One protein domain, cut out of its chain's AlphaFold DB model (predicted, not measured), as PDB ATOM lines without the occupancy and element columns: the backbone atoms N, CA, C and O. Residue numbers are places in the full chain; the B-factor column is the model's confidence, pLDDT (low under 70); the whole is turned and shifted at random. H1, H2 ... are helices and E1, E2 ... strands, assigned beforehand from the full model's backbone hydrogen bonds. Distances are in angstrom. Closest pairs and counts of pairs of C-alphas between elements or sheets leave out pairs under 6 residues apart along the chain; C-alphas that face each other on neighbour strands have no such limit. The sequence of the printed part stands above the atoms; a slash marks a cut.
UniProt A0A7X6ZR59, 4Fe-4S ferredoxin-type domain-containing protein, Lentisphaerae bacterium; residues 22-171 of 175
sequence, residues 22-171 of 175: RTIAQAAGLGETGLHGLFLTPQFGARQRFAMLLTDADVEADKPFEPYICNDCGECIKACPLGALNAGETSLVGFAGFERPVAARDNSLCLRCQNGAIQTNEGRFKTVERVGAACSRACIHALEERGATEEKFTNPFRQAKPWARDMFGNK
ATOM      1  N   ARG A  22     227.978 196.174 295.757       93.44
ATOM      2  CA  ARG A  22     228.550 195.098 294.928       93.44
ATOM      3  C   ARG A  22     229.454 194.172 295.732       93.44
ATOM      4  O   ARG A  22     229.341 192.964 295.617       93.44
ATOM      5  N   THR A  23     230.320 194.742 296.566       95.12
ATOM      6  CA  THR A  23     231.183 193.970 297.465       95.12
ATOM      7  C   THR A  23     230.340 193.157 298.447       95.12
ATOM      8  O   THR A  23     230.615 191.982 298.655       95.12
ATOM      9  N   ILE A  24     229.281 193.759 298.998       95.50
ATOM     10  CA  ILE A  24     228.363 193.089 299.930       95.50
ATOM     11  C   ILE A  24     227.589 191.967 299.223       95.50
ATOM     12  O   ILE A  24     227.523 190.858 299.736       95.50
ATOM     13  N   ALA A  25     227.065 192.218 298.020       96.56
ATOM     14  CA  ALA A  25     226.357 191.213 297.228       96.56
ATOM     15  C   ALA A  25     227.255 190.024 296.856       96.56
ATOM     16  O   ALA A  25     226.795 188.888 296.858       96.56
ATOM     17  N   GLN A  26     228.536 190.267 296.566       97.81
ATOM     18  CA  GLN A  26     229.495 189.192 296.316       97.81
ATOM     19  C   GLN A  26     229.793 188.384 297.580       97.81
ATOM     20  O   GLN A  26     229.853 187.162 297.506       97.81
ATOM     21  N   ALA A  27     229.949 189.045 298.732       97.06
ATOM     22  CA  ALA A  27     230.128 188.371 300.019       97.06
ATOM     23  C   ALA A  27     228.917 187.497 300.388       97.06
ATOM     24  O   ALA A  27     229.093 186.426 300.952       97.06
ATOM     25  N   ALA A  28     227.712 187.928 300.001       96.81
ATOM     26  CA  ALA A  28     226.461 187.191 300.169       96.81
ATOM     27  C   ALA A  28     226.197 186.142 299.065       96.81
ATOM     28  O   ALA A  28     225.061 185.727 298.864       96.81
ATOM     29  N   GLY A  29     227.207 185.764 298.273       97.56
ATOM     30  CA  GLY A  29     227.066 184.678 297.299       97.56
ATOM     31  C   GLY A  29     226.204 184.993 296.073       97.56
ATOM     32  O   GLY A  29     225.850 184.082 295.332       97.56
ATOM     33  N   LEU A  30     225.857 186.260 295.815       97.88
ATOM     34  CA  LEU A  30     224.890 186.601 294.760       97.88
ATOM     35  C   LEU A  30     225.501 186.692 293.358       97.88
ATOM     36  O   LEU A  30     224.772 186.685 292.364       97.88
ATOM     37  N   GLY A  31     226.816 186.861 293.255       98.00
ATOM     38  CA  GLY A  31     227.474 187.085 291.976       98.00
ATOM     39  C   GLY A  31     228.789 187.841 292.101       98.00
ATOM     40  O   GLY A  31     229.429 187.851 293.148       98.00
ATOM     41  N   GLU A  32     229.178 188.533 291.039       97.94
ATOM     42  CA  GLU A  32     230.484 189.190 290.939       97.94
ATOM     43  C   GLU A  32     230.431 190.496 290.141       97.94
ATOM     44  O   GLU A  32     229.436 190.814 289.497       97.94
ATOM     45  N   THR A  33     231.523 191.263 290.120       97.62
ATOM     46  CA  THR A  33     231.646 192.396 289.189       97.62
ATOM     47  C   THR A  33     232.316 191.933 287.897       97.62
ATOM     48  O   THR A  33     233.458 191.496 287.930       97.62
ATOM     49  N   GLY A  34     231.627 192.048 286.759       97.44
ATOM     50  CA  GLY A  34     232.196 191.686 285.457       97.44
ATOM     51  C   GLY A  34     233.159 192.744 284.909       97.44
ATOM     52  O   GLY A  34     233.177 193.882 285.383       97.44
ATOM     53  N   LEU A  35     233.877 192.411 283.832       97.94
ATOM     54  CA  LEU A  35     234.929 193.254 283.240       97.94
ATOM     55  C   LEU A  35     234.489 194.700 282.932       97.94
ATOM     56  O   LEU A  35     235.247 195.647 283.116       97.94
ATOM     57  N   HIS A  36     233.237 194.909 282.515       96.25
ATOM     58  CA  HIS A  36     232.673 196.245 282.260       96.25
ATOM     59  C   HIS A  36     232.303 197.041 283.519       96.25
ATOM     60  O   HIS A  36     231.793 198.162 283.408       96.25
ATOM     61  N   GLY A  37     232.473 196.471 284.709       95.31
ATOM     62  CA  GLY A  37     232.231 197.113 285.994       95.31
ATOM     63  C   GLY A  37     230.762 197.218 286.413       95.31
ATOM     64  O   GLY A  37     230.443 198.108 287.208       95.31
ATOM     65  N   LEU A  38     229.850 196.402 285.867       95.88
ATOM     66  CA  LEU A  38     228.530 196.163 286.479       95.88
ATOM     67  C   LEU A  38     228.532 194.795 287.170       95.88
ATOM     68  O   LEU A  38     229.382 193.954 286.891       95.88
ATOM     69  N   PHE A  39     227.596 194.610 288.096       97.56
ATOM     70  CA  PHE A  39     227.466 193.360 288.835       97.56
ATOM     71  C   PHE A  39     226.709 192.328 287.997       97.56
ATOM     72  O   PHE A  39     225.714 192.685 287.366       97.56
ATOM     73  N   LEU A  40     227.175 191.086 287.993       98.31
ATOM     74  CA  LEU A  40     226.605 189.953 287.282       98.31
ATOM     75  C   LEU A  40     226.087 188.935 288.295       98.31
ATOM     76  O   LEU A  40     226.846 188.538 289.173       98.31
ATOM     77  N   THR A  41     224.829 188.509 288.168       98.19
ATOM     78  CA  THR A  41     224.289 187.356 288.911       98.19
ATOM     79  C   THR A  41     224.040 186.177 287.965       98.19
ATOM     80  O   THR A  41     223.778 186.415 286.777       98.19
ATOM     81  N   PRO A  42     224.080 184.922 288.453       97.62
ATOM     82  CA  PRO A  42     223.769 183.744 287.638       97.62
ATOM     83  C   PRO A  42     222.369 183.807 287.030       97.62
ATOM     84  O   PRO A  42     222.157 183.387 285.902       97.62
ATOM     85  N   GLN A  43     221.407 184.394 287.736       97.31
ATOM     86  CA  GLN A  43     220.030 184.475 287.264       97.31
ATOM     87  C   GLN A  43     219.891 185.493 286.133       97.31
ATOM     88  O   GLN A  43     219.317 185.193 285.092       97.31
ATOM     89  N   PHE A  44     220.422 186.705 286.307       96.81
ATOM     90  CA  PHE A  44     219.997 187.858 285.506       96.81
ATOM     91  C   PHE A  44     221.115 188.515 284.691       96.81
ATOM     92  O   PHE A  44     220.844 189.420 283.889       96.81
ATOM     93  N   GLY A  45     222.371 188.099 284.864       96.88
ATOM     94  CA  GLY A  45     223.504 188.847 284.335       96.88
ATOM     95  C   GLY A  45     223.540 190.235 284.972       96.88
ATOM     96  O   GLY A  45     223.599 190.335 286.189       96.88
ATOM     97  N   ALA A  46     223.496 191.304 284.172       95.88
ATOM     98  CA  ALA A  46     223.516 192.693 284.657       95.88
ATOM     99  C   ALA A  46     222.120 193.340 284.837       95.88
ATOM    100  O   ALA A  46     222.023 194.543 285.096       95.88
ATOM    101  N   ARG A  47     221.029 192.594 284.638       94.38
ATOM    102  CA  ARG A  47     219.645 193.102 284.542       94.38
ATOM    103  C   ARG A  47     218.900 193.176 285.879       94.38
ATOM    104  O   ARG A  47     217.726 192.822 285.951       94.38
ATOM    105  N   GLN A  48     219.547 193.672 286.923       93.00
ATOM    106  CA  GLN A  48     218.984 193.700 288.272       93.00
ATOM    107  C   GLN A  48     219.278 195.015 288.988       93.00
ATOM    108  O   GLN A  48     220.168 195.783 288.615       93.00
ATOM    109  N   ARG A  49     218.517 195.260 290.054       90.19
ATOM    110  CA  ARG A  49     218.760 196.332 291.019       90.19
ATOM    111  C   ARG A  49     218.858 195.728 292.408       90.19
ATOM    112  O   ARG A  49     218.147 194.779 292.719       90.19
ATOM    113  N   PHE A  50     219.717 196.312 293.231       89.56
ATOM    114  CA  PHE A  50     219.886 195.903 294.616       89.56
ATOM    115  C   PHE A  50     219.100 196.835 295.532       89.56
ATOM    116  O   PHE A  50     219.204 198.057 295.425       89.56
ATOM    117  N   ALA A  51     218.351 196.234 296.448       89.75
ATOM    118  CA  ALA A  51     217.912 196.859 297.683       89.75
ATOM    119  C   ALA A  51     218.665 196.180 298.831       89.75
ATOM    120  O   ALA A  51     219.082 195.029 298.705       89.75
ATOM    121  N   MET A  52     218.881 196.898 299.926       87.50
ATOM    122  CA  MET A  52     219.590 196.377 301.092       87.50
ATOM    123  C   MET A  52     218.854 196.802 302.354       87.50
ATOM    124  O   MET A  52     218.350 197.924 302.428       87.50
ATOM    125  N   LEU A  53     218.849 195.915 303.341       88.88
ATOM    126  CA  LEU A  53     218.405 196.182 304.700       88.88
ATOM    127  C   LEU A  53     219.596 195.946 305.629       88.88
ATOM    128  O   LEU A  53     220.279 194.935 305.505       88.88
ATOM    129  N   LEU A  54     219.848 196.885 306.536       87.94
ATOM    130  CA  LEU A  54     220.839 196.723 307.594       87.94
ATOM    131  C   LEU A  54     220.074 196.379 308.856       87.94
ATOM    132  O   LEU A  54     219.136 197.088 309.219       87.94
ATOM    133  N   THR A  55     220.469 195.291 309.495       88.69
ATOM    134  CA  THR A  55     219.812 194.773 310.685       88.69
ATOM    135  C   THR A  55     220.853 194.160 311.611       88.69
ATOM    136  O   THR A  55     221.917 193.735 311.167       88.69
ATOM    137  N   ASP A  56     220.543 194.176 312.898       93.31
ATOM    138  CA  ASP A  56     221.213 193.455 313.976       93.31
ATOM    139  C   ASP A  56     220.566 192.089 314.255       93.31
ATOM    140  O   ASP A  56     220.988 191.394 315.177       93.31
ATOM    141  N   ALA A  57     219.548 191.701 313.475       96.00
ATOM    142  CA  ALA A  57     218.960 190.374 313.548       96.00
ATOM    143  C   ALA A  57     220.031 189.298 313.327       96.00
ATOM    144  O   ALA A  57     220.874 189.419 312.435       96.00
ATOM    145  N   ASP A  58     219.961 188.238 314.130       95.94
ATOM    146  CA  ASP A  58     220.852 187.089 314.011       95.94
ATOM    147  C   ASP A  58     220.487 186.290 312.751       95.94
ATOM    148  O   ASP A  58     219.394 185.724 312.653       95.94
ATOM    149  N   VAL A  59     221.372 186.318 311.755       95.00
ATOM    150  CA  VAL A  59     221.205 185.642 310.466       95.00
ATOM    151  C   VAL A  59     222.472 184.872 310.129       95.00
ATOM    152  O   VAL A  59     223.585 185.380 310.280       95.00
ATOM    153  N   GLU A  60     222.308 183.645 309.642       96.25
ATOM    154  CA  GLU A  60     223.438 182.880 309.124       96.25
ATOM    155  C   GLU A  60     223.976 183.550 307.855       96.25
ATOM    156  O   GLU A  60     223.220 183.903 306.949       96.25
ATOM    157  N   ALA A  61     225.293 183.753 307.802       95.44
ATOM    158  CA  ALA A  61     225.942 184.375 306.661       95.44
ATOM    159  C   ALA A  61     226.130 183.373 305.512       95.44
ATOM    160  O   ALA A  61     226.612 182.257 305.716       95.44
ATOM    161  N   ASP A  62     225.833 183.817 304.293       97.06
ATOM    162  CA  ASP A  62     226.173 183.085 303.076       97.06
ATOM    163  C   ASP A  62     227.691 183.026 302.843       97.06
ATOM    164  O   ASP A  62     228.486 183.779 303.416       97.06
ATOM    165  N   LYS A  63     228.102 182.126 301.943       97.62
ATOM    166  CA  LYS A  63     229.478 182.082 301.445       97.62
ATOM    167  C   LYS A  63     229.671 183.090 300.311       97.62
ATOM    168  O   LYS A  63     228.766 183.250 299.490       97.62
ATOM    169  N   PRO A  64     230.865 183.696 300.190       98.06
ATOM    170  CA  PRO A  64     231.163 184.550 299.054       98.06
ATOM    171  C   PRO A  64     231.042 183.806 297.722       98.06
ATOM    172  O   PRO A  64     231.284 182.604 297.627       98.06
ATOM    173  N   PHE A  65     230.674 184.541 296.677       98.06
ATOM    174  CA  PHE A  65     230.468 183.973 295.354       98.06
ATOM    175  C   PHE A  65     231.798 183.561 294.709       98.06
ATOM    176  O   PHE A  65     232.616 184.405 294.339       98.06
ATOM    177  N   GLU A  66     231.990 182.253 294.559       96.31
ATOM    178  CA  GLU A  66     233.169 181.633 293.943       96.31
ATOM    179  C   GLU A  66     233.134 181.535 292.408       96.31
ATOM    180  O   GLU A  66     234.184 181.770 291.791       96.31
ATOM    181  N   PRO A  67     231.999 181.187 291.760       95.88
ATOM    182  CA  PRO A  67     231.974 180.992 290.315       95.88
ATOM    183  C   PRO A  67     232.408 182.242 289.547       95.88
ATOM    184  O   PRO A  67     232.292 183.367 290.032       95.88
ATOM    185  N   TYR A  68     232.901 182.046 288.324       95.62
ATOM    186  CA  TYR A  68     233.285 183.147 287.444       95.62
ATOM    187  C   TYR A  68     232.309 183.215 286.260       95.62
ATOM    188  O   TYR A  68     232.371 182.396 285.344       95.62
ATOM    189  N   ILE A  69     231.351 184.150 286.316       97.69
ATOM    190  CA  ILE A  69     230.310 184.318 285.287       97.69
ATOM    191  C   ILE A  69     230.905 185.025 284.074       97.69
ATOM    192  O   ILE A  69     230.706 184.592 282.938       97.69
ATOM    193  N   CYS A  70     231.599 186.142 284.293       97.50
ATOM    194  CA  CYS A  70     232.369 186.815 283.266       97.50
ATOM    195  C   CYS A  70     233.498 185.883 282.815       97.50
ATOM    196  O   CYS A  70     234.163 185.249 283.616       97.50
ATOM    197  N   ASN A  71     233.708 185.786 281.510       96.56
ATOM    198  CA  ASN A  71     234.803 185.015 280.925       96.56
ATOM    199  C   ASN A  71     235.811 185.934 280.222       96.56
ATOM    200  O   ASN A  71     236.452 185.522 279.260       96.56
ATOM    201  N   ASP A  72     235.848 187.208 280.624       96.31
ATOM    202  CA  ASP A  72     236.741 188.241 280.091       96.31
ATOM    203  C   ASP A  72     236.728 188.387 278.557       96.31
ATOM    204  O   ASP A  72     237.681 188.862 277.948       96.31
ATOM    205  N   CYS A  73     235.600 188.054 277.913       96.69
ATOM    206  CA  CYS A  73     235.458 188.054 276.451       96.69
ATOM    207  C   CYS A  73     235.634 189.425 275.772       96.69
ATOM    208  O   CYS A  73     235.800 189.499 274.555       96.69
ATOM    209  N   GLY A  74     235.553 190.526 276.523       97.25
ATOM    210  CA  GLY A  74     235.744 191.876 275.990       97.25
ATOM    211  C   GLY A  74     234.597 192.410 275.120       97.25
ATOM    212  O   GLY A  74     234.699 193.531 274.626       97.25
ATOM    213  N   GLU A  75     233.477 191.694 274.970       97.50
ATOM    214  CA  GLU A  75     232.333 192.141 274.150       97.50
ATOM    215  C   GLU A  75     231.772 193.497 274.595       97.50
ATOM    216  O   GLU A  75     231.418 194.356 273.790       97.50
ATOM    217  N   CYS A  76     231.771 193.752 275.901       97.44
ATOM    218  CA  CYS A  76     231.394 195.046 276.455       97.44
ATOM    219  C   CYS A  76     232.335 196.195 276.055       97.44
ATOM    220  O   CYS A  76     231.897 197.345 276.007       97.44
ATOM    221  N   ILE A  77     233.612 195.893 275.808       97.19
ATOM    222  CA  ILE A  77     234.647 196.858 275.425       97.19
ATOM    223  C   ILE A  77     234.515 197.166 273.938       97.19
ATOM    224  O   ILE A  77     234.368 198.333 273.582       97.19
ATOM    225  N   LYS A  78     234.449 196.123 273.096       96.69
ATOM    226  CA  LYS A  78     234.222 196.243 271.645       96.69
ATOM    227  C   LYS A  78     232.955 197.042 271.337       96.69
ATOM    228  O   LYS A  78     232.956 197.920 270.483       96.69
ATOM    229  N   ALA A  79     231.890 196.805 272.101       96.50
ATOM    230  CA  ALA A  79     230.616 197.487 271.918       96.50
ATOM    231  C   ALA A  79     230.584 198.943 272.414       96.50
ATOM    232  O   ALA A  79     229.538 199.584 272.302       96.50
ATOM    233  N   CYS A  80     231.653 199.474 273.024       96.31
ATOM    234  CA  CYS A  80     231.685 200.851 273.508       96.31
ATOM    235  C   CYS A  80     232.035 201.822 272.368       96.31
ATOM    236  O   CYS A  80     233.211 201.950 272.030       96.31
ATOM    237  N   PRO A  81     231.082 202.608 271.826       95.19
ATOM    238  CA  PRO A  81     231.349 203.390 270.617       95.19
ATOM    239  C   PRO A  81     232.227 204.622 270.866       95.19
ATOM    240  O   PRO A  81     232.686 205.262 269.930       95.19
ATOM    241  N   LEU A  82     232.434 204.971 272.139       95.62
ATOM    242  CA  LEU A  82     233.295 206.076 272.553       95.62
ATOM    243  C   LEU A  82     234.665 205.602 273.052       95.62
ATOM    244  O   LEU A  82     235.431 206.432 273.521       95.62
ATOM    245  N   GLY A  83     234.954 204.293 273.029       95.31
ATOM    246  CA  GLY A  83     236.225 203.762 273.536       95.31
ATOM    247  C   GLY A  83     236.455 204.023 275.030       95.31
ATOM    248  O   GLY A  83     237.587 204.167 275.471       95.31
ATOM    249  N   ALA A  84     235.386 204.120 275.826       95.88
ATOM    250  CA  ALA A  84     235.468 204.537 277.226       95.88
ATOM    251  C   ALA A  84     235.913 203.426 278.199       95.88
ATOM    252  O   ALA A  84     236.048 203.697 279.391       95.88
ATOM    253  N   LEU A  85     236.070 202.184 277.732       96.00
ATOM    254  CA  LEU A  85     236.539 201.042 278.523       96.00
ATOM    255  C   LEU A  85     237.886 200.573 277.968       96.00
ATOM    256  O   LEU A  85     237.994 200.362 276.763       96.00
ATOM    257  N   ASN A  86     238.875 200.369 278.836       94.44
ATOM    258  CA  ASN A  86     240.210 199.914 278.454       94.44
ATOM    259  C   ASN A  86     240.517 198.556 279.103       94.44
ATOM    260  O   ASN A  86     240.605 198.462 280.321       94.44
ATOM    261  N   ALA A  87     240.682 197.508 278.291       88.00
ATOM    262  CA  ALA A  87     241.040 196.170 278.778       88.00
ATOM    263  C   ALA A  87     242.528 196.040 279.139       88.00
ATOM    264  O   ALA A  87     242.887 195.156 279.910       88.00
ATOM    265  N   GLY A  88     243.389 196.896 278.577       91.44
ATOM    266  CA  GLY A  88     244.827 196.905 278.861       91.44
ATOM    267  C   GLY A  88     245.160 197.443 280.253       91.44
ATOM    268  O   GLY A  88     246.255 197.214 280.754       91.44
ATOM    269  N   GLU A  89     244.206 198.114 280.896       95.25
ATOM    270  CA  GLU A  89     244.324 198.632 282.253       95.25
ATOM    271  C   GLU A  89     243.174 198.078 283.091       95.25
ATOM    272  O   GLU A  89     242.017 198.441 282.886       95.25
ATOM    273  N   THR A  90     243.470 197.191 284.038       96.75
ATOM    274  CA  THR A  90     242.454 196.608 284.923       96.75
ATOM    275  C   THR A  90     242.777 196.869 286.388       96.75
ATOM    276  O   THR A  90     243.925 197.080 286.773       96.75
ATOM    277  N   SER A  91     241.734 196.867 287.214       96.62
ATOM    278  CA  SER A  91     241.844 196.911 288.673       96.62
ATOM    279  C   SER A  91     241.053 195.761 289.281       96.62
ATOM    280  O   SER A  91     239.994 195.404 288.765       96.62
ATOM    281  N   LEU A  92     241.564 195.184 290.368       97.25
ATOM    282  CA  LEU A  92     240.854 194.153 291.118       97.25
ATOM    283  C   LEU A  92     239.755 194.803 291.964       97.25
ATOM    284  O   LEU A  92     240.014 195.705 292.762       97.25
ATOM    285  N   VAL A  93     238.516 194.360 291.762       95.50
ATOM    286  CA  VAL A  93     237.331 194.867 292.461       95.50
ATOM    287  C   VAL A  93     236.520 193.692 292.986       95.50
ATOM    288  O   VAL A  93     236.187 192.782 292.232       95.50
ATOM    289  N   GLY A  94     236.146 193.731 294.263       95.50
ATOM    290  CA  GLY A  94     235.278 192.711 294.845       95.50
ATOM    291  C   GLY A  94     235.373 192.619 296.359       95.50
ATOM    292  O   GLY A  94     235.837 193.548 297.024       95.50
ATOM    293  N   PHE A  95     234.862 191.510 296.885       97.12
ATOM    294  CA  PHE A  95     235.104 191.050 298.248       97.12
ATOM    295  C   PHE A  95     236.510 190.446 298.359       97.12
ATOM    296  O   PHE A  95     237.007 189.872 297.393       97.12
ATOM    297  N   ALA A  96     237.154 190.609 299.516       96.25
ATOM    298  CA  ALA A  96     238.557 190.244 299.695       96.25
ATOM    299  C   ALA A  96     238.772 188.737 299.480       96.25
ATOM    300  O   ALA A  96     238.124 187.926 300.142       96.25
ATOM    301  N   GLY A  97     239.668 188.373 298.561       96.50
ATOM    302  CA  GLY A  97     239.924 186.989 298.144       96.50
ATOM    303  C   GLY A  97     239.040 186.489 296.993       96.50
ATOM    304  O   GLY A  97     239.247 185.376 296.516       96.50
ATOM    305  N   PHE A  98     238.081 187.295 296.532       97.12
ATOM    306  CA  PHE A  98     237.134 186.971 295.456       97.12
ATOM    307  C   PHE A  98     237.101 188.073 294.385       97.12
ATOM    308  O   PHE A  98     236.161 188.171 293.595       97.12
ATOM    309  N   GLU A  99     238.101 188.952 294.362       96.94
ATOM    310  CA  GLU A  99     238.148 190.082 293.448       96.94
ATOM    311  C   GLU A  99     238.203 189.644 291.982       96.94
ATOM    312  O   GLU A  99     238.829 188.645 291.618       96.94
ATOM    313  N   ARG A 100     237.573 190.443 291.117       96.81
ATOM    314  CA  ARG A 100     237.590 190.253 289.665       96.81
ATOM    315  C   ARG A 100     238.264 191.428 288.963       96.81
ATOM    316  O   ARG A 100     238.172 192.561 289.455       96.81
ATOM    317  N   PRO A 101     238.933 191.193 287.822       96.81
ATOM    318  CA  PRO A 101     239.456 192.272 287.003       96.81
ATOM    319  C   PRO A 101     238.307 193.110 286.433       96.81
ATOM    320  O   PRO A 101     237.353 192.609 285.844       96.81
ATOM    321  N   VAL A 102     238.421 194.425 286.583       97.50
ATOM    322  CA  VAL A 102     237.507 195.400 285.989       97.50
ATOM    323  C   VAL A 102     238.315 196.356 285.128       97.50
ATOM    324  O   VAL A 102     239.278 196.957 285.607       97.50
ATOM    325  N   ALA A 103     237.901 196.505 283.870       97.69
ATOM    326  CA  ALA A 103     238.504 197.418 282.910       97.69
ATOM    327  C   ALA A 103     238.432 198.866 283.409       97.69
ATOM    328  O   ALA A 103     237.395 199.319 283.919       97.69
ATOM    329  N   ALA A 104     239.521 199.607 283.219       96.12
ATOM    330  CA  ALA A 104     239.560 201.033 283.474       96.12
ATOM    331  C   ALA A 104     238.489 201.732 282.631       96.12
ATOM    332  O   ALA A 104     238.209 201.358 281.487       96.12
ATOM    333  N   ARG A 105     237.847 202.741 283.227       94.56
ATOM    334  CA  ARG A 105     236.724 203.448 282.616       94.56
ATOM    335  C   ARG A 105     236.943 204.947 282.628       94.56
ATOM    336  O   ARG A 105     236.994 205.556 283.697       94.56
ATOM    337  N   ASP A 106     236.914 205.550 281.448       93.69
ATOM    338  CA  ASP A 106     236.847 206.997 281.312       93.69
ATOM    339  C   ASP A 106     235.401 207.476 281.524       93.69
ATOM    340  O   ASP A 106     234.508 207.328 280.678       93.69
ATOM    341  N   ASN A 107     235.150 208.053 282.701       89.88
ATOM    342  CA  ASN A 107     233.843 208.611 283.036       89.88
ATOM    343  C   ASN A 107     233.491 209.846 282.199       89.88
ATOM    344  O   ASN A 107     232.305 210.082 281.979       89.88
ATOM    345  N   SER A 108     234.473 210.620 281.730       90.25
ATOM    346  CA  SER A 108     234.223 211.811 280.912       90.25
ATOM    347  C   SER A 108     233.622 211.434 279.556       90.25
ATOM    348  O   SER A 108     232.666 212.064 279.106       90.25
ATOM    349  N   LEU A 109     234.094 210.329 278.969       93.31
ATOM    350  CA  LEU A 109     233.524 209.754 277.753       93.31
ATOM    351  C   LEU A 109     232.180 209.077 278.035       93.31
ATOM    352  O   LEU A 109     231.212 209.312 277.311       93.31
ATOM    353  N   CYS A 110     232.070 208.302 279.121       92.56
ATOM    354  CA  CYS A 110     230.802 207.667 279.499       92.56
ATOM    355  C   CYS A 110     229.666 208.683 279.703       92.56
ATOM    356  O   CYS A 110     228.533 208.393 279.327       92.56
ATOM    357  N   LEU A 111     229.956 209.865 280.258       90.75
ATOM    358  CA  LEU A 111     228.975 210.937 280.467       90.75
ATOM    359  C   LEU A 111     228.391 211.483 279.157       90.75
ATOM    360  O   LEU A 111     227.277 211.992 279.153       90.75
ATOM    361  N   ARG A 112     229.122 211.364 278.043       92.31
ATOM    362  CA  ARG A 112     228.694 211.840 276.717       92.31
ATOM    363  C   ARG A 112     228.048 210.743 275.867       92.31
ATOM    364  O   ARG A 112     227.720 210.972 274.706       92.31
ATOM    365  N   CYS A 113     227.889 209.542 276.418       94.31
ATOM    366  CA  CYS A 113     227.404 208.385 275.683       94.31
ATOM    367  C   CYS A 113     225.923 208.526 275.304       94.31
ATOM    368  O   CYS A 113     225.042 208.508 276.156       94.31
ATOM    369  N   GLN A 114     225.654 208.544 273.998       95.19
ATOM    370  CA  GLN A 114     224.305 208.587 273.414       95.19
ATOM    371  C   GLN A 114     223.696 207.187 273.205       95.19
ATOM    372  O   GLN A 114     222.741 207.007 272.452       95.19
ATOM    373  N   ASN A 115     224.265 206.162 273.853       96.25
ATOM    374  CA  ASN A 115     223.955 204.752 273.597       96.25
ATOM    375  C   ASN A 115     223.242 204.057 274.761       96.25
ATOM    376  O   ASN A 115     223.355 202.840 274.909       96.25
ATOM    377  N   GLY A 116     222.504 204.818 275.573       93.50
ATOM    378  CA  GLY A 116     221.721 204.318 276.712       93.50
ATOM    379  C   GLY A 116     222.415 204.432 278.072       93.50
ATOM    380  O   GLY A 116     221.911 203.890 279.053       93.50
ATOM    381  N   ALA A 117     223.567 205.106 278.140       93.31
ATOM    382  CA  ALA A 117     224.128 205.523 279.417       93.31
ATOM    383  C   ALA A 117     223.386 206.770 279.914       93.31
ATOM    384  O   ALA A 117     223.018 207.629 279.115       93.31
ATOM    385  N   ILE A 118     223.156 206.863 281.220       88.94
ATOM    386  CA  ILE A 118     222.417 207.963 281.837       88.94
ATOM    387  C   ILE A 118     223.275 208.534 282.956       88.94
ATOM    388  O   ILE A 118     223.792 207.799 283.798       88.94
ATOM    389  N   GLN A 119     223.431 209.854 282.988       80.56
ATOM    390  CA  GLN A 119     224.039 210.508 284.136       80.56
ATOM    391  C   GLN A 119     223.089 210.387 285.327       80.56
ATOM    392  O   GLN A 119     221.998 210.951 285.335       80.56
ATOM    393  N   THR A 120     223.511 209.652 286.349       70.12
ATOM    394  CA  THR A 120     222.804 209.619 287.627       70.12
ATOM    395  C   THR A 120     223.471 210.606 288.564       70.12
ATOM    396  O   THR A 120     224.688 210.535 288.747       70.12
ATOM    397  N   ASN A 121     222.664 211.448 289.210       59.25
ATOM    398  CA  ASN A 121     223.045 212.363 290.293       59.25
ATOM    399  C   ASN A 121     223.659 213.694 289.840       59.25
ATOM    400  O   ASN A 121     224.874 213.892 289.900       59.25
ATOM    401  N   GLU A 122     222.809 214.669 289.519       49.47
ATOM    402  CA  GLU A 122     223.219 216.071 289.604       49.47
ATOM    403  C   GLU A 122     223.784 216.373 291.011       49.47
ATOM    404  O   GLU A 122     223.069 216.356 292.015       49.47
ATOM    405  N   GLY A 123     225.095 216.625 291.094       45.81
ATOM    406  CA  GLY A 123     225.716 217.312 292.231       45.81
ATOM    407  C   GLY A 123     226.348 216.486 293.362       45.81
ATOM    408  O   GLY A 123     226.779 217.104 294.331       45.81
ATOM    409  N   ARG A 124     226.463 215.149 293.295       47.00
ATOM    410  CA  ARG A 124     227.214 214.389 294.336       47.00
ATOM    411  C   ARG A 124     228.278 213.431 293.816       47.00
ATOM    412  O   ARG A 124     229.354 213.366 294.399       47.00
ATOM    413  N   PHE A 125     228.026 212.730 292.714       57.16
ATOM    414  CA  PHE A 125     228.967 211.751 292.170       57.16
ATOM    415  C   PHE A 125     228.922 211.823 290.645       57.16
ATOM    416  O   PHE A 125     227.840 211.772 290.068       57.16
ATOM    417  N   LYS A 126     230.077 211.946 289.973       60.31
ATOM    418  CA  LYS A 126     230.188 211.875 288.499       60.31
ATOM    419  C   LYS A 126     229.989 210.426 288.015       60.31
ATOM    420  O   LYS A 126     230.843 209.849 287.345       60.31
ATOM    421  N   THR A 127     228.902 209.799 288.449       74.25
ATOM    422  CA  THR A 127     228.552 208.407 288.172       74.25
ATOM    423  C   THR A 127     227.642 208.328 286.961       74.25
ATOM    424  O   THR A 127     226.703 209.107 286.822       74.25
ATOM    425  N   VAL A 128     227.919 207.355 286.101       87.56
ATOM    426  CA  VAL A 128     227.125 207.075 284.908       87.56
ATOM    427  C   VAL A 128     226.470 205.716 285.093       87.56
ATOM    428  O   VAL A 128     227.168 204.711 285.261       87.56
ATOM    429  N   GLU A 129     225.142 205.690 285.059       89.31
ATOM    430  CA  GLU A 129     224.370 204.461 284.946       89.31
ATOM    431  C   GLU A 129     224.514 203.916 283.526       89.31
ATOM    432  O   GLU A 129     224.403 204.645 282.540       89.31
ATOM    433  N   ARG A 130     224.817 202.625 283.419       93.75
ATOM    434  CA  ARG A 130     225.164 201.952 282.165       93.75
ATOM    435  C   ARG A 130     224.422 200.640 281.962       93.75
ATOM    436  O   ARG A 130     224.688 199.994 280.956       93.75
ATOM    437  N   VAL A 131     223.493 200.247 282.837       93.00
ATOM    438  CA  VAL A 131     222.688 199.023 282.662       93.00
ATOM    439  C   VAL A 131     221.992 199.006 281.293       93.00
ATOM    440  O   VAL A 131     221.974 197.967 280.637       93.00
ATOM    441  N   GLY A 132     221.512 200.158 280.809       93.25
ATOM    442  CA  GLY A 132     220.918 200.306 279.472       93.25
ATOM    443  C   GLY A 132     221.904 200.618 278.336       93.25
ATOM    444  O   GLY A 132     221.495 200.666 277.173       93.25
ATOM    445  N   ALA A 133     223.186 200.839 278.642       95.94
ATOM    446  CA  ALA A 133     224.186 201.269 277.670       95.94
ATOM    447  C   ALA A 133     224.627 200.129 276.739       95.94
ATOM    448  O   ALA A 133     224.554 198.953 277.101       95.94
ATOM    449  N   ALA A 134     225.163 200.478 275.566       96.81
ATOM    450  CA  ALA A 134     225.664 199.517 274.577       96.81
ATOM    451  C   ALA A 134     226.592 198.437 275.170       96.81
ATOM    452  O   ALA A 134     226.402 197.258 274.882       96.81
ATOM    453  N   CYS A 135     227.516 198.806 276.064       97.19
ATOM    454  CA  CYS A 135     228.429 197.856 276.707       97.19
ATOM    455  C   CYS A 135     227.717 196.825 277.603       97.19
ATOM    456  O   CYS A 135     228.102 195.658 277.617       97.19
ATOM    457  N   SER A 136     226.658 197.225 278.312       97.31
ATOM    458  CA  SER A 136     225.840 196.313 279.124       97.31
ATOM    459  C   SER A 136     224.974 195.412 278.246       97.31
ATOM    460  O   SER A 136     224.945 194.202 278.446       97.31
ATOM    461  N   ARG A 137     224.342 195.969 277.203       97.25
ATOM    462  CA  ARG A 137     223.566 195.178 276.232       97.25
ATOM    463  C   ARG A 137     224.435 194.137 275.521       97.25
ATOM    464  O   ARG A 137     223.985 193.022 275.286       97.25
ATOM    465  N   ALA A 138     225.680 194.472 275.186       97.62
ATOM    466  CA  ALA A 138     226.625 193.510 274.628       97.62
ATOM    467  C   ALA A 138     226.991 192.407 275.628       97.62
ATOM    468  O   ALA A 138     226.996 191.241 275.254       97.62
ATOM    469  N   CYS A 139     227.203 192.753 276.901       98.06
ATOM    470  CA  CYS A 139     227.442 191.760 277.946       98.06
ATOM    471  C   CYS A 139     226.255 190.798 278.117       98.06
ATOM    472  O   CYS A 139     226.453 189.590 278.111       98.06
ATOM    473  N   ILE A 140     225.026 191.319 278.200       97.69
ATOM    474  CA  ILE A 140     223.804 190.505 278.317       97.69
ATOM    475  C   ILE A 140     223.665 189.555 277.128       97.69
ATOM    476  O   ILE A 140     223.383 188.379 277.321       97.69
ATOM    477  N   HIS A 141     223.903 190.048 275.912       97.50
ATOM    478  CA  HIS A 141     223.872 189.213 274.717       97.50
ATOM    479  C   HIS A 141     224.917 188.091 274.771       97.50
ATOM    480  O   HIS A 141     224.567 186.933 274.590       97.50
ATOM    481  N   ALA A 142     226.169 188.410 275.107       97.81
ATOM    482  CA  ALA A 142     227.236 187.415 275.204       97.81
ATOM    483  C   ALA A 142     226.998 186.384 276.324       97.81
ATOM    484  O   ALA A 142     227.485 185.256 276.248       97.81
ATOM    485  N   LEU A 143     226.303 186.774 277.397       98.12
ATOM    486  CA  LEU A 143     225.869 185.864 278.460       98.12
ATOM    487  C   LEU A 143     224.778 184.912 277.959       98.12
ATOM    488  O   LEU A 143     224.873 183.709 278.193       98.12
ATOM    489  N   GLU A 144     223.782 185.444 277.251       97.19
ATOM    490  CA  GLU A 144     222.691 184.664 276.665       97.19
ATOM    491  C   GLU A 144     223.207 183.655 275.630       97.19
ATOM    492  O   GLU A 144     222.872 182.477 275.723       97.19
ATOM    493  N   GLU A 145     224.063 184.083 274.693       96.44
ATOM    494  CA  GLU A 145     224.574 183.226 273.610       96.44
ATOM    495  C   GLU A 145     225.312 181.987 274.119       96.44
ATOM    496  O   GLU A 145     225.242 180.927 273.499       96.44
ATOM    497  N   ARG A 146     225.988 182.095 275.267       96.56
ATOM    498  CA  ARG A 146     226.688 180.962 275.889       96.56
ATOM    499  C   ARG A 146     225.883 180.245 276.974       96.56
ATOM    500  O   ARG A 146     226.419 179.353 277.622       96.56
ATOM    501  N   GLY A 147     224.636 180.652 277.217       96.25
ATOM    502  CA  GLY A 147     223.784 180.066 278.255       96.25
ATOM    503  C   GLY A 147     224.296 180.280 279.683       96.25
ATOM    504  O   GLY A 147     224.078 179.428 280.535       96.25
ATOM    505  N   ALA A 148     224.982 181.397 279.952       96.56
ATOM    506  CA  ALA A 148     225.554 181.699 281.269       96.56
ATOM    507  C   ALA A 148     224.545 182.265 282.281       96.56
ATOM    508  O   ALA A 148     224.928 182.528 283.419       96.56
ATOM    509  N   THR A 149     223.290 182.487 281.877       96.06
ATOM    510  CA  THR A 149     222.219 182.922 282.781       96.06
ATOM    511  C   THR A 149     221.148 181.853 282.949       96.06
ATOM    512  O   THR A 149     220.698 181.271 281.960       96.06
ATOM    513  N   GLU A 150     220.711 181.640 284.189       96.50
ATOM    514  CA  GLU A 150     219.636 180.702 284.535       96.50
ATOM    515  C   GLU A 150     218.295 181.181 283.963       96.50
ATOM    516  O   GLU A 150     217.600 180.418 283.290       96.50
ATOM    517  N   GLU A 151     217.972 182.467 284.144       95.88
ATOM    518  CA  GLU A 151     216.745 183.057 283.611       95.88
ATOM    519  C   GLU A 151     216.935 183.484 282.158       95.88
ATOM    520  O   GLU A 151     217.751 184.355 281.825       95.88
ATOM    521  N   LYS A 152     216.131 182.879 281.283       94.69
ATOM    522  CA  LYS A 152     216.194 183.074 279.835       94.69
ATOM    523  C   LYS A 152     215.108 184.030 279.372       94.69
ATOM    524  O   LYS A 152     213.996 184.048 279.896       94.69
ATOM    525  N   PHE A 153     215.416 184.809 278.343       93.81
ATOM    526  CA  PHE A 153     214.389 185.581 277.667       93.81
ATOM    527  C   PHE A 153     213.468 184.660 276.864       93.81
ATOM    528  O   PHE A 153     213.904 183.658 276.300       93.81
ATOM    529  N   THR A 154     212.191 185.031 276.763       95.31
ATOM    530  CA  THR A 154     211.228 184.327 275.900       95.31
ATOM    531  C   THR A 154     211.636 184.384 274.427       95.31
ATOM    532  O   THR A 154     211.466 183.414 273.698       95.31
ATOM    533  N   ASN A 155     212.191 185.519 273.998       95.62
ATOM    534  CA  ASN A 155     212.783 185.712 272.677       95.62
ATOM    535  C   ASN A 155     214.259 186.068 272.853       95.62
ATOM    536  O   ASN A 155     214.560 186.716 273.854       95.62
ATOM    537  N   PRO A 156     215.145 185.771 271.886       94.88
ATOM    538  CA  PRO A 156     216.540 186.197 271.961       94.88
ATOM    539  C   PRO A 156     216.650 187.682 272.320       94.88
ATOM    540  O   PRO A 156     215.973 188.516 271.707       94.88
ATOM    541  N   PHE A 157     217.491 188.018 273.301       95.00
ATOM    542  CA  PHE A 157     217.698 189.391 273.760       95.00
ATOM    543  C   PHE A 157     218.040 190.316 272.594       95.00
ATOM    544  O   PHE A 157     217.539 191.439 272.489       95.00
ATOM    545  N   ARG A 158     218.901 189.834 271.695       93.19
ATOM    546  CA  ARG A 158     219.244 190.541 270.468       93.19
ATOM    547  C   ARG A 158     218.383 190.037 269.317       93.19
ATOM    548  O   ARG A 158     218.570 188.936 268.821       93.19
ATOM    549  N   GLN A 159     217.479 190.900 268.860       92.88
ATOM    550  CA  GLN A 159     216.569 190.621 267.737       92.88
ATOM    551  C   GLN A 159     216.991 191.302 266.426       92.88
ATOM    552  O   GLN A 159     216.435 191.026 265.368       92.88
ATOM    553  N   ALA A 160     217.956 192.220 266.487       92.31
ATOM    554  CA  ALA A 160     218.444 192.976 265.341       92.31
ATOM    555  C   ALA A 160     219.922 193.331 265.522       92.31
ATOM    556  O   ALA A 160     220.476 193.218 266.621       92.31
ATOM    557  N   LYS A 161     220.553 193.809 264.443       92.25
ATOM    558  CA  LYS A 161     221.914 194.348 264.511       92.25
ATOM    559  C   LYS A 161     221.987 195.473 265.554       92.25
ATOM    560  O   LYS A 161     221.065 196.293 265.630       92.25
ATOM    561  N   PRO A 162     223.058 195.527 266.363       93.81
ATOM    562  CA  PRO A 162     223.219 196.591 267.336       93.81
ATOM    563  C   PRO A 162     223.342 197.939 266.619       93.81
ATOM    564  O   PRO A 162     223.908 198.039 265.530       93.81
ATOM    565  N   TRP A 163     222.819 198.983 267.253       94.50
ATOM    566  CA  TRP A 163     222.956 200.365 266.805       94.50
ATOM    567  C   TRP A 163     223.980 201.097 267.671       94.50
ATOM    568  O   TRP A 163     224.123 200.795 268.861       94.50
ATOM    569  N   ALA A 164     224.642 202.092 267.084       96.19
ATOM    570  CA  ALA A 164     225.556 202.975 267.787       96.19
ATOM    571  C   ALA A 164     225.404 204.430 267.329       96.19
ATOM    572  O   ALA A 164     224.989 204.727 266.204       96.19
ATOM    573  N   ARG A 165     225.732 205.340 268.242       96.50
ATOM    574  CA  ARG A 165     225.854 206.775 268.014       96.50
ATOM    575  C   ARG A 165     227.184 207.285 268.551       96.50
ATOM    576  O   ARG A 165     227.642 206.812 269.595       96.50
ATOM    577  N   ASP A 166     227.762 208.260 267.864       95.56
ATOM    578  CA  ASP A 166     228.913 209.006 268.366       95.56
ATOM    579  C   ASP A 166     228.519 209.929 269.544       95.56
ATOM    580  O   ASP A 166     227.371 209.954 270.006       95.56
ATOM    581  N   MET A 167     229.477 210.709 270.053       94.56
ATOM    582  CA  MET A 167     229.237 211.646 271.162       94.56
ATOM    583  C   MET A 167     228.370 212.861 270.796       94.56
ATOM    584  O   MET A 167     227.940 213.585 271.694       94.56
ATOM    585  N   PHE A 168     228.135 213.099 269.506       95.19
ATOM    586  CA  PHE A 168     227.270 214.158 268.984       95.19
ATOM    587  C   PHE A 168     225.869 213.634 268.649       95.19
ATOM    588  O   PHE A 168     224.978 214.407 268.308       95.19
ATOM    589  N   GLY A 169     225.655 212.322 268.778       94.12
ATOM    590  CA  GLY A 169     224.396 211.667 268.479       94.12
ATOM    591  C   GLY A 169     224.250 211.242 267.020       94.12
ATOM    592  O   GLY A 169     223.183 210.741 266.672       94.12
ATOM    593  N   ASN A 170     225.265 211.368 266.164       96.75
ATOM    594  CA  ASN A 170     225.187 210.857 264.794       96.75
ATOM    595  C   ASN A 170     225.226 209.331 264.803       96.75
ATOM    596  O   ASN A 170     225.944 208.735 265.604       96.75
ATOM    597  N   LYS A 171     224.458 208.688 263.916       96.19
ATOM    598  CA  LYS A 171     224.521 207.230 263.753       96.19
ATOM    599  C   LYS A 171     225.889 206.839 263.201       96.19
ATOM    600  O   LYS A 171     226.359 207.457 262.252       96.19
TER     601      LYS A 171
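Overview. This is residues 22 to 171 of the 175 residues of the protein "4Fe-4S ferredoxin-type domain-containing protein" of Lentisphaerae bacterium (UniProt A0A7X6ZR59). Little regular structure: a body mostly of loops, with short H2 packed on H4 and two separate strand hairpins; residues 53 to 60 stick out. The 150 printed residues include four named helices and four strands, in order H1 H2 E1 E2 H3 E3 E4 H4; the class is mixed, with 48 residues in named elements. It is compact, radius of gyration of the C-alphas 16.1 A, spanning 55 by 39 by 28 A.

Along the chain. H1, residues 22 to 27, begins at C-alpha (228.550, 195.098, 294.928). H2 is 75 to 78, E1 85 to 93, E2 100 to 105, H3 107 to 111, E3 118 to 120, E4 127 to 129. H4, 134 to 145, spans 16.4 A to C-alpha (224.574, 183.226, 273.610).

Arrangement. H2 and H4 touch; closest C-alphas, Cys 76 and Cys 135, 4.1 A. E1, which bends by 102 degrees at residue 88, and E2 form an antiparallel hairpin; N 91 and O 102, 2.9 A, are within hydrogen-bond range. So do E3 and E4, with N 118 and O 129, 2.9 A. H1, H3 and H4 have every O i to N i+4 pair within range; H2 is too short for one.

Size, cuts and confidence. The printed part has no cut. The H1 to H2 link is long, 47 residues. Residues 121 to 126 have pLDDT under 70.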